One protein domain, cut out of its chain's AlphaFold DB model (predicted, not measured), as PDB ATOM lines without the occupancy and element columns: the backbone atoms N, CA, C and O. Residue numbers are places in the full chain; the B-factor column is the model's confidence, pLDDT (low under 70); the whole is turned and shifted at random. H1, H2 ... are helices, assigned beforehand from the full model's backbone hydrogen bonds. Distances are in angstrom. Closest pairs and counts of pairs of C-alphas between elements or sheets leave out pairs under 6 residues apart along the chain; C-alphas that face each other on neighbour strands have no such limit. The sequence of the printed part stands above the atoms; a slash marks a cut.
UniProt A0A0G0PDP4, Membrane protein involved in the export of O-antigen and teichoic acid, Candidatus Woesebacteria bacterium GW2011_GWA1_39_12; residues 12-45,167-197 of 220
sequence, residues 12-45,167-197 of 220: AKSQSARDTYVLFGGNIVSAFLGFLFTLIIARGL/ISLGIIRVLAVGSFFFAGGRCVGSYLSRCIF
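Overview. This is residues 12 to 45 and 167 to 197 of the 220 residues of the protein "Membrane protein involved in the export of O-antigen and teichoic acid" of Candidatus Woesebacteria bacterium GW2011_GWA1_39_12 (UniProt A0A0G0PDP4). One long helix, H1, makes the length of a rod; a shorter helix, H2, lies side by side with its later part, and a short third helix, H3, is turned crosswise at the end where H1 and H2 finish. Residues 13 to 19, of which 15 to 19 belong to H1, stick out free at the other end. The printed part has 65 residues with three named helices, in the order H1, H2, H3, and no named strand; its class is all helix. The whole is only just extended, close to loose, with a radius of gyration of the C-alphas of 16.5 A and spans of 52 by 20 by 16 A.

Arrangement. H1, residues 15 to 44, touches H2, residues 167 to 182, with the C-alphas of Phe 37 and Val 174 closest at 5.1 A. They run the same way at a shallow tilt of 17 degrees. H3, residues 188 to 196, is close to H1 but not clearly touching, with the C-alphas of Gly 44 and Val 188 closest at 6.1 A. Their lines are about perpendicular, at 75 degrees. H2 and H3 are also close but not clearly touching; their closest C-alphas, those of Phe 180 and Val 188, are 6.8 A apart. They run opposite ways at a steep tilt of 64 degrees. In H1, H2 and H3 every O i to N i+4 pair is within hydrogen-bond range.

Along the chain. H1 measures 43.5 A from C-alpha 15 at (22.279, -19.659, -23.176) to C-alpha 44 at (-8.679, 3.387, -3.017). H2 measures 22.2 A from first to last C-alpha, and H3 11.6 A, ending with C-alpha 196 at (-1.482, -0.180, 11.086).

Size, cuts and confidence. The C-alphas farthest apart, those of Lys 13 and Phe 197, are 53.4 A apart. Residues 46 to 166 are not printed, and C-alphas 45 and 167 are 24.3 A apart across this cut. The link from H2 to H3 is tight. The mean pLDDT of the printed part is 79.4, with residues 183 to 197 under 70.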
ATOM      1  N   ALA A  12      23.092 -13.918 -29.732       87.06
ATOM      2  CA  ALA A  12      21.663 -13.779 -29.442       87.06
ATOM      3  C   ALA A  12      20.962 -15.125 -29.168       87.06
ATOM      4  O   ALA A  12      19.986 -15.178 -28.426       87.06
ATOM      5  N   LYS A  13      21.469 -16.228 -29.732       89.19
ATOM      6  CA  LYS A  13      20.964 -17.592 -29.483       89.19
ATOM      7  C   LYS A  13      21.667 -18.317 -28.331       89.19
ATOM      8  O   LYS A  13      21.343 -19.470 -28.056       89.19
ATOM      9  N   SER A  14      22.636 -17.681 -27.679       92.38
ATOM     10  CA  SER A  14      23.382 -18.296 -26.581       92.38
ATOM     11  C   SER A  14      22.512 -18.512 -25.337       92.38
ATOM     12  O   SER A  14      21.500 -17.837 -25.132       92.38
ATOM     13  N   GLN A  15      22.946 -19.420 -24.459       87.12
ATOM     14  CA  GLN A  15      22.279 -19.659 -23.176       87.12
ATOM     15  C   GLN A  15      22.205 -18.379 -22.324       87.12
ATOM     16  O   GLN A  15      21.154 -18.080 -21.769       87.12
ATOM     17  N   SER A  16      23.271 -17.572 -22.298       87.12
ATOM     18  CA  SER A  16      23.302 -16.301 -21.563       87.12
ATOM     19  C   SER A  16      22.281 -15.286 -22.084       87.12
ATOM     20  O   SER A  16      21.662 -14.569 -21.297       87.12
ATOM     21  N   ALA A  17      22.078 -15.229 -23.406       90.06
ATOM     22  CA  ALA A  17      21.052 -14.377 -24.002       90.06
ATOM     23  C   ALA A  17      19.648 -14.853 -23.614       90.06
ATOM     24  O   ALA A  17      18.821 -14.042 -23.210       90.06
ATOM     25  N   ARG A  18      19.402 -16.170 -23.633       91.19
ATOM     26  CA  ARG A  18      18.133 -16.750 -23.175       91.19
ATOM     27  C   ARG A  18      17.848 -16.433 -21.707       91.19
ATOM     28  O   ARG A  18      16.739 -16.007 -21.398       91.19
ATOM     29  N   ASP A  19      18.830 -16.602 -20.827       90.81
ATOM     30  CA  ASP A  19      18.695 -16.302 -19.396       90.81
ATOM     31  C   ASP A  19      18.401 -14.807 -19.170       90.81
ATOM     32  O   ASP A  19      17.554 -14.444 -18.352       90.81
ATOM     33  N   THR A  20      19.023 -13.940 -19.974       92.62
ATOM     34  CA  THR A  20      18.768 -12.493 -19.974       92.62
ATOM     35  C   THR A  20      17.360 -12.162 -20.469       92.62
ATOM     36  O   THR A  20      16.678 -11.357 -19.843       92.62
ATOM     37  N   TYR A  21      16.885 -12.787 -21.552       94.38
ATOM     38  CA  TYR A  21      15.519 -12.592 -22.055       94.38
ATOM     39  C   TYR A  21      14.472 -13.037 -21.040       94.38
ATOM     40  O   TYR A  21      13.461 -12.363 -20.864       94.38
ATOM     41  N   VAL A  22      14.738 -14.150 -20.354       94.69
ATOM     42  CA  VAL A  22      13.905 -14.661 -19.269       94.69
ATOM     43  C   VAL A  22      13.823 -13.618 -18.151       94.69
ATOM     44  O   VAL A  22      12.722 -13.164 -17.850       94.69
ATOM     45  N   LEU A  23      14.959 -13.155 -17.610       94.19
ATOM     46  CA  LEU A  23      14.993 -12.109 -16.574       94.19
ATOM     47  C   LEU A  23      14.317 -10.812 -17.019       94.19
ATOM     48  O   LEU A  23      13.510 -10.252 -16.282       94.19
ATOM     49  N   PHE A  24      14.605 -10.348 -18.231       95.75
ATOM     50  CA  PHE A  24      14.049  -9.111 -18.760       95.75
ATOM     51  C   PHE A  24      12.526  -9.187 -18.919       95.75
ATOM     52  O   PHE A  24      11.813  -8.314 -18.428       95.75
ATOM     53  N   GLY A  25      12.016 -10.255 -19.539       96.75
ATOM     54  CA  GLY A  25      10.577 -10.480 -19.682       96.75
ATOM     55  C   GLY A  25       9.877 -10.622 -18.329       96.75
ATOM     56  O   GLY A  25       8.833 -10.014 -18.106       96.75
ATOM     57  N   GLY A  26      10.489 -11.354 -17.394       94.62
ATOM     58  CA  GLY A  26      10.003 -11.479 -16.021       94.62
ATOM     59  C   GLY A  26       9.914 -10.142 -15.287       94.62
ATOM     60  O   GLY A  26       8.894  -9.841 -14.667       94.62
ATOM     61  N   ASN A  27      10.944  -9.307 -15.419       93.00
ATOM     62  CA  ASN A  27      10.988  -7.979 -14.814       93.00
ATOM     63  C   ASN A  27       9.931  -7.037 -15.400       93.00
ATOM     64  O   ASN A  27       9.339  -6.270 -14.647       93.00
ATOM     65  N   ILE A  28       9.640  -7.120 -16.705       96.88
ATOM     66  CA  ILE A  28       8.535  -6.365 -17.320       96.88
ATOM     67  C   ILE A  28       7.198  -6.758 -16.683       96.88
ATOM     68  O   ILE A  28       6.421  -5.883 -16.302       96.88
ATOM     69  N   VAL A  29       6.936  -8.059 -16.525       96.25
ATOM     70  CA  VAL A  29       5.702  -8.544 -15.886       96.25
ATOM     71  C   VAL A  29       5.631  -8.093 -14.425       96.25
ATOM     72  O   VAL A  29       4.594  -7.599 -13.986       96.25
ATOM     73  N   SER A  30       6.733  -8.202 -13.682       92.19
ATOM     74  CA  SER A  30       6.817  -7.748 -12.290       92.19
ATOM     75  C   SER A  30       6.555  -6.241 -12.159       92.19
ATOM     76  O   SER A  30       5.744  -5.817 -11.333       92.19
ATOM     77  N   ALA A  31       7.151  -5.425 -13.035       92.38
ATOM     78  CA  ALA A  31       6.924  -3.983 -13.079       92.38
ATOM     79  C   ALA A  31       5.465  -3.640 -13.413       92.38
ATOM     80  O   ALA A  31       4.876  -2.766 -12.777       92.38
ATOM     81  N   PHE A  32       4.857  -4.360 -14.359       96.00
ATOM     82  CA  PHE A  32       3.448  -4.191 -14.700       96.00
ATOM     83  C   PHE A  32       2.521  -4.531 -13.522       96.00
ATOM     84  O   PHE A  32       1.600  -3.773 -13.225       96.00
ATOM     85  N   LEU A  33       2.792  -5.615 -12.785       93.25
ATOM     86  CA  LEU A  33       2.050  -5.959 -11.566       93.25
ATOM     87  C   LEU A  33       2.227  -4.904 -10.466       93.25
ATOM     88  O   LEU A  33       1.259  -4.543  -9.798       93.25
ATOM     89  N   GLY A  34       3.442  -4.373 -10.302       90.69
ATOM     90  CA  GLY A  34       3.717  -3.255  -9.399       90.69
ATOM     91  C   GLY A  34       2.912  -2.006  -9.765       90.69
ATOM     92  O   GLY A  34       2.287  -1.402  -8.896       90.69
ATOM     93  N   PHE A  35       2.850  -1.670 -11.055       93.06
ATOM     94  CA  PHE A  35       2.028  -0.574 -11.564       93.06
ATOM     95  C   PHE A  35       0.536  -0.783 -11.271       93.06
ATOM     96  O   PHE A  35      -0.114   0.131 -10.766       93.06
ATOM     97  N   LEU A  36      -0.005  -1.982 -11.527       92.69
ATOM     98  CA  LEU A  36      -1.400  -2.304 -11.207       92.69
ATOM     99  C   LEU A  36      -1.686  -2.154  -9.711       92.69
ATOM    100  O   LEU A  36      -2.681  -1.539  -9.336       92.69
ATOM    101  N   PHE A  37      -0.801  -2.665  -8.856       89.19
ATOM    102  CA  PHE A  37      -0.910  -2.501  -7.408       89.19
ATOM    103  C   PHE A  37      -0.960  -1.018  -7.006       89.19
ATOM    104  O   PHE A  37      -1.871  -0.611  -6.283       89.19
ATOM    105  N   THR A  38      -0.043  -0.195  -7.524       89.81
ATOM    106  CA  THR A  38      -0.025   1.250  -7.256       89.81
ATOM    107  C   THR A  38      -1.293   1.937  -7.756       89.81
ATOM    108  O   THR A  38      -1.844   2.773  -7.044       89.81
ATOM    109  N   LEU A  39      -1.794   1.574  -8.940       90.81
ATOM    110  CA  LEU A  39      -3.017   2.139  -9.509       90.81
ATOM    111  C   LEU A  39      -4.243   1.838  -8.638       90.81
ATOM    112  O   LEU A  39      -5.037   2.742  -8.377       90.81
ATOM    113  N   ILE A  40      -4.393   0.598  -8.165       88.00
ATOM    114  CA  ILE A  40      -5.523   0.208  -7.309       88.00
ATOM    115  C   ILE A  40      -5.446   0.946  -5.963       88.00
ATOM    116  O   ILE A  40      -6.444   1.509  -5.515       88.00
ATOM    117  N   ILE A  41      -4.260   1.009  -5.348       86.38
ATOM    118  CA  ILE A  41      -4.044   1.732  -4.086       86.38
ATOM    119  C   ILE A  41      -4.333   3.231  -4.251       86.38
ATOM    120  O   ILE A  41      -5.079   3.796  -3.456       86.38
ATOM    121  N   ALA A  42      -3.824   3.869  -5.307       87.81
ATOM    122  CA  ALA A  42      -4.034   5.295  -5.562       87.81
ATOM    123  C   ALA A  42      -5.515   5.660  -5.764       87.81
ATOM    124  O   ALA A  42      -5.926   6.772  -5.447       87.81
ATOM    125  N   ARG A  43      -6.326   4.731  -6.286       87.25
ATOM    126  CA  ARG A  43      -7.778   4.913  -6.438       87.25
ATOM    127  C   ARG A  43      -8.564   4.622  -5.158       87.25
ATOM    128  O   ARG A  43      -9.678   5.117  -5.024       87.25
ATOM    129  N   GLY A  44      -8.020   3.803  -4.259       82.69
ATOM    130  CA  GLY A  44      -8.679   3.387  -3.017       82.69
ATOM    131  C   GLY A  44      -8.364   4.253  -1.792       82.69
ATOM    132  O   GLY A  44      -9.089   4.168  -0.800       82.69
ATOM    133  N   LEU A  45      -7.295   5.054  -1.833       83.25
ATOM    134  CA  LEU A  45      -6.852   5.916  -0.732       83.25
ATOM    135  C   LEU A  45      -7.154   7.393  -1.012       83.25
ATOM    136  O   LEU A  45      -7.235   7.826  -2.161       83.25
ATOM    137  N   ILE A 167       7.287 -12.633  -9.612       92.56
ATOM    138  CA  ILE A 167       5.909 -12.499 -10.097       92.56
ATOM    139  C   ILE A 167       4.889 -12.888  -9.019       92.56
ATOM    140  O   ILE A 167       3.846 -12.242  -8.908       92.56
ATOM    141  N   SER A 168       5.176 -13.903  -8.198       91.56
ATOM    142  CA  SER A 168       4.241 -14.388  -7.176       91.56
ATOM    143  C   SER A 168       3.872 -13.299  -6.166       91.56
ATOM    144  O   SER A 168       2.693 -13.163  -5.847       91.56
ATOM    145  N   LEU A 169       4.812 -12.464  -5.703       84.12
ATOM    146  CA  LEU A 169       4.456 -11.345  -4.811       84.12
ATOM    147  C   LEU A 169       3.681 -10.265  -5.542       84.12
ATOM    148  O   LEU A 169       2.779  -9.685  -4.946       84.12
ATOM    149  N   GLY A 170       4.011  -9.992  -6.806       86.88
ATOM    150  CA  GLY A 170       3.236  -9.063  -7.625       86.88
ATOM    151  C   GLY A 170       1.768  -9.489  -7.695       86.88
ATOM    152  O   GLY A 170       0.876  -8.691  -7.410       86.88
ATOM    153  N   ILE A 171       1.523 -10.773  -7.965       91.12
ATOM    154  CA  ILE A 171       0.179 -11.358  -7.986       91.12
ATOM    155  C   ILE A 171      -0.467 -11.283  -6.599       91.12
ATOM    156  O   ILE A 171      -1.579 -10.777  -6.485       91.12
ATOM    157  N   ILE A 172       0.225 -11.720  -5.541       88.88
ATOM    158  CA  ILE A 172      -0.297 -11.680  -4.164       88.88
ATOM    159  C   ILE A 172      -0.686 -10.254  -3.768       88.88
ATOM    160  O   ILE A 172      -1.755 -10.056  -3.202       88.88
ATOM    161  N   ARG A 173       0.134  -9.248  -4.092       86.06
ATOM    162  CA  ARG A 173      -0.150  -7.832  -3.809       86.06
ATOM    163  C   ARG A 173      -1.399  -7.348  -4.535       86.06
ATOM    164  O   ARG A 173      -2.265  -6.744  -3.905       86.06
ATOM    165  N   VAL A 174      -1.504  -7.616  -5.836       88.94
ATOM    166  CA  VAL A 174      -2.661  -7.204  -6.643       88.94
ATOM    167  C   VAL A 174      -3.932  -7.907  -6.170       88.94
ATOM    168  O   VAL A 174      -4.958  -7.251  -6.011       88.94
ATOM    169  N   LEU A 175      -3.871  -9.209  -5.878       88.69
ATOM    170  CA  LEU A 175      -5.012  -9.967  -5.363       88.69
ATOM    171  C   LEU A 175      -5.415  -9.517  -3.957       88.69
ATOM    172  O   LEU A 175      -6.603  -9.344  -3.696       88.69
ATOM    173  N   ALA A 176      -4.451  -9.284  -3.062       83.25
ATOM    174  CA  ALA A 176      -4.723  -8.793  -1.717       83.25
ATOM    175  C   ALA A 176      -5.466  -7.456  -1.785       83.25
ATOM    176  O   ALA A 176      -6.582  -7.352  -1.286       83.25
ATOM    177  N   VAL A 177      -4.924  -6.457  -2.484       82.62
ATOM    178  CA  VAL A 177      -5.586  -5.148  -2.593       82.62
ATOM    179  C   VAL A 177      -6.899  -5.233  -3.376       82.62
ATOM    180  O   VAL A 177      -7.888  -4.621  -2.979       82.62
ATOM    181  N   GLY A 178      -6.939  -6.014  -4.455       82.81
ATOM    182  CA  GLY A 178      -8.146  -6.221  -5.253       82.81
ATOM    183  C   GLY A 178      -9.282  -6.822  -4.426       82.81
ATOM    184  O   GLY A 178     -10.386  -6.286  -4.417       82.81
ATOM    185  N   SER A 179      -9.010  -7.885  -3.664       79.88
ATOM    186  CA  SER A 179      -9.997  -8.505  -2.769       79.88
ATOM    187  C   SER A 179     -10.507  -7.534  -1.703       79.88
ATOM    188  O   SER A 179     -11.713  -7.486  -1.468       79.88
ATOM    189  N   PHE A 180      -9.642  -6.688  -1.132       72.88
ATOM    190  CA  PHE A 180     -10.071  -5.629  -0.211       72.88
ATOM    191  C   PHE A 180     -10.977  -4.592  -0.875       72.88
ATOM    192  O   PHE A 180     -11.910  -4.098  -0.243       72.88
ATOM    193  N   PHE A 181     -10.737  -4.278  -2.148       72.31
ATOM    194  CA  PHE A 181     -11.591  -3.371  -2.904       72.31
ATOM    195  C   PHE A 181     -12.986  -3.974  -3.146       72.31
ATOM    196  O   PHE A 181     -13.994  -3.296  -2.942       72.31
ATOM    197  N   PHE A 182     -13.057  -5.262  -3.506       70.69
ATOM    198  CA  PHE A 182     -14.321  -5.974  -3.737       70.69
ATOM    199  C   PHE A 182     -15.096  -6.296  -2.448       70.69
ATOM    200  O   PHE A 182     -16.324  -6.273  -2.465       70.69
ATOM    201  N   ALA A 183     -14.416  -6.543  -1.324       68.06
ATOM    202  CA  ALA A 183     -15.047  -6.862  -0.038       68.06
ATOM    203  C   ALA A 183     -15.679  -5.647   0.681       68.06
ATOM    204  O   ALA A 183     -16.358  -5.820   1.693       68.06
ATOM    205  N   GLY A 184     -15.491  -4.421   0.179       54.91
ATOM    206  CA  GLY A 184     -16.136  -3.224   0.723       54.91
ATOM    207  C   GLY A 184     -15.376  -1.939   0.407       54.91
ATOM    208  O   GLY A 184     -14.539  -1.488   1.193       54.91
ATOM    209  N   GLY A 185     -15.720  -1.306  -0.718       52.25
ATOM    210  CA  GLY A 185     -15.054  -0.140  -1.323       52.25
ATOM    211  C   GLY A 185     -15.059   1.190  -0.547       52.25
ATOM    212  O   GLY A 185     -14.972   2.244  -1.166       52.25
ATOM    213  N   ARG A 186     -15.151   1.189   0.790       47.69
ATOM    214  CA  ARG A 186     -14.948   2.391   1.632       47.69
ATOM    215  C   ARG A 186     -13.912   2.227   2.743       47.69
ATOM    216  O   ARG A 186     -13.661   3.180   3.471       47.69
ATOM    217  N   CYS A 187     -13.297   1.053   2.878       46.22
ATOM    218  CA  CYS A 187     -12.484   0.754   4.054       46.22
ATOM    219  C   CYS A 187     -11.011   0.445   3.757       46.22
ATOM    220  O   CYS A 187     -10.326  -0.022   4.658       46.22
ATOM    221  N   VAL A 188     -10.471   0.713   2.562       50.72
ATOM    222  CA  VAL A 188      -9.018   0.535   2.350       50.72
ATOM    223  C   VAL A 188      -8.234   1.506   3.243       50.72
ATOM    224  O   VAL A 188      -7.324   1.073   3.942       50.72
ATOM    225  N   GLY A 189      -8.670   2.769   3.348       48.09
ATOM    226  CA  GLY A 189      -8.114   3.727   4.313       48.09
ATOM    227  C   GLY A 189      -8.319   3.283   5.767       48.09
ATOM    228  O   GLY A 189      -7.374   3.234   6.544       48.09
ATOM    229  N   SER A 190      -9.528   2.847   6.133       45.41
ATOM    230  CA  SER A 190      -9.841   2.431   7.510       45.41
ATOM    231  C   SER A 190      -9.148   1.139   7.950       45.41
ATOM    232  O   SER A 190      -8.883   0.990   9.140       45.41
ATOM    233  N   TYR A 191      -8.861   0.204   7.038       46.78
ATOM    234  CA  TYR A 191      -8.175  -1.052   7.348       46.78
ATOM    235  C   TYR A 191      -6.667  -0.976   7.167       46.78
ATOM    236  O   TYR A 191      -5.997  -1.601   7.972       46.78
ATOM    237  N   LEU A 192      -6.099  -0.173   6.256       47.16
ATOM    238  CA  LEU A 192      -4.667   0.130   6.355       47.16
ATOM    239  C   LEU A 192      -4.410   0.878   7.662       47.16
ATOM    240  O   LEU A 192      -3.545   0.460   8.412       47.16
ATOM    241  N   SER A 193      -5.243   1.860   8.024       42.69
ATOM    242  CA  SER A 193      -5.170   2.495   9.339       42.69
ATOM    243  C   SER A 193      -5.489   1.553  10.498       42.69
ATOM    244  O   SER A 193      -4.967   1.825  11.553       42.69
ATOM    245  N   ARG A 194      -6.275   0.467  10.388       41.16
ATOM    246  CA  ARG A 194      -6.535  -0.479  11.513       41.16
ATOM    247  C   ARG A 194      -5.566  -1.655  11.591       41.16
ATOM    248  O   ARG A 194      -5.270  -2.118  12.685       41.16
ATOM    249  N   CYS A 195      -5.090  -2.149  10.456       41.62
ATOM    250  CA  CYS A 195      -3.962  -3.062  10.404       41.62
ATOM    251  C   CYS A 195      -2.718  -2.319  10.885       41.62
ATOM    252  O   CYS A 195      -1.959  -2.917  11.626       41.62
ATOM    253  N   ILE A 196      -2.578  -1.014  10.587       44.25
ATOM    254  CA  ILE A 196      -1.482  -0.180  11.086       44.25
ATOM    255  C   ILE A 196      -1.685   0.301  12.538       44.25
ATOM    256  O   ILE A 196      -0.776   0.154  13.355       44.25
ATOM    257  N   PHE A 197      -2.878   0.791  12.899       40.22
ATOM    258  CA  PHE A 197      -3.315   1.096  14.271       40.22
ATOM    259  C   PHE A 197      -3.942  -0.137  14.934       40.22
ATOM    260  O   PHE A 197      -5.141  -0.168  15.233       40.22
TER     261      PHE A 197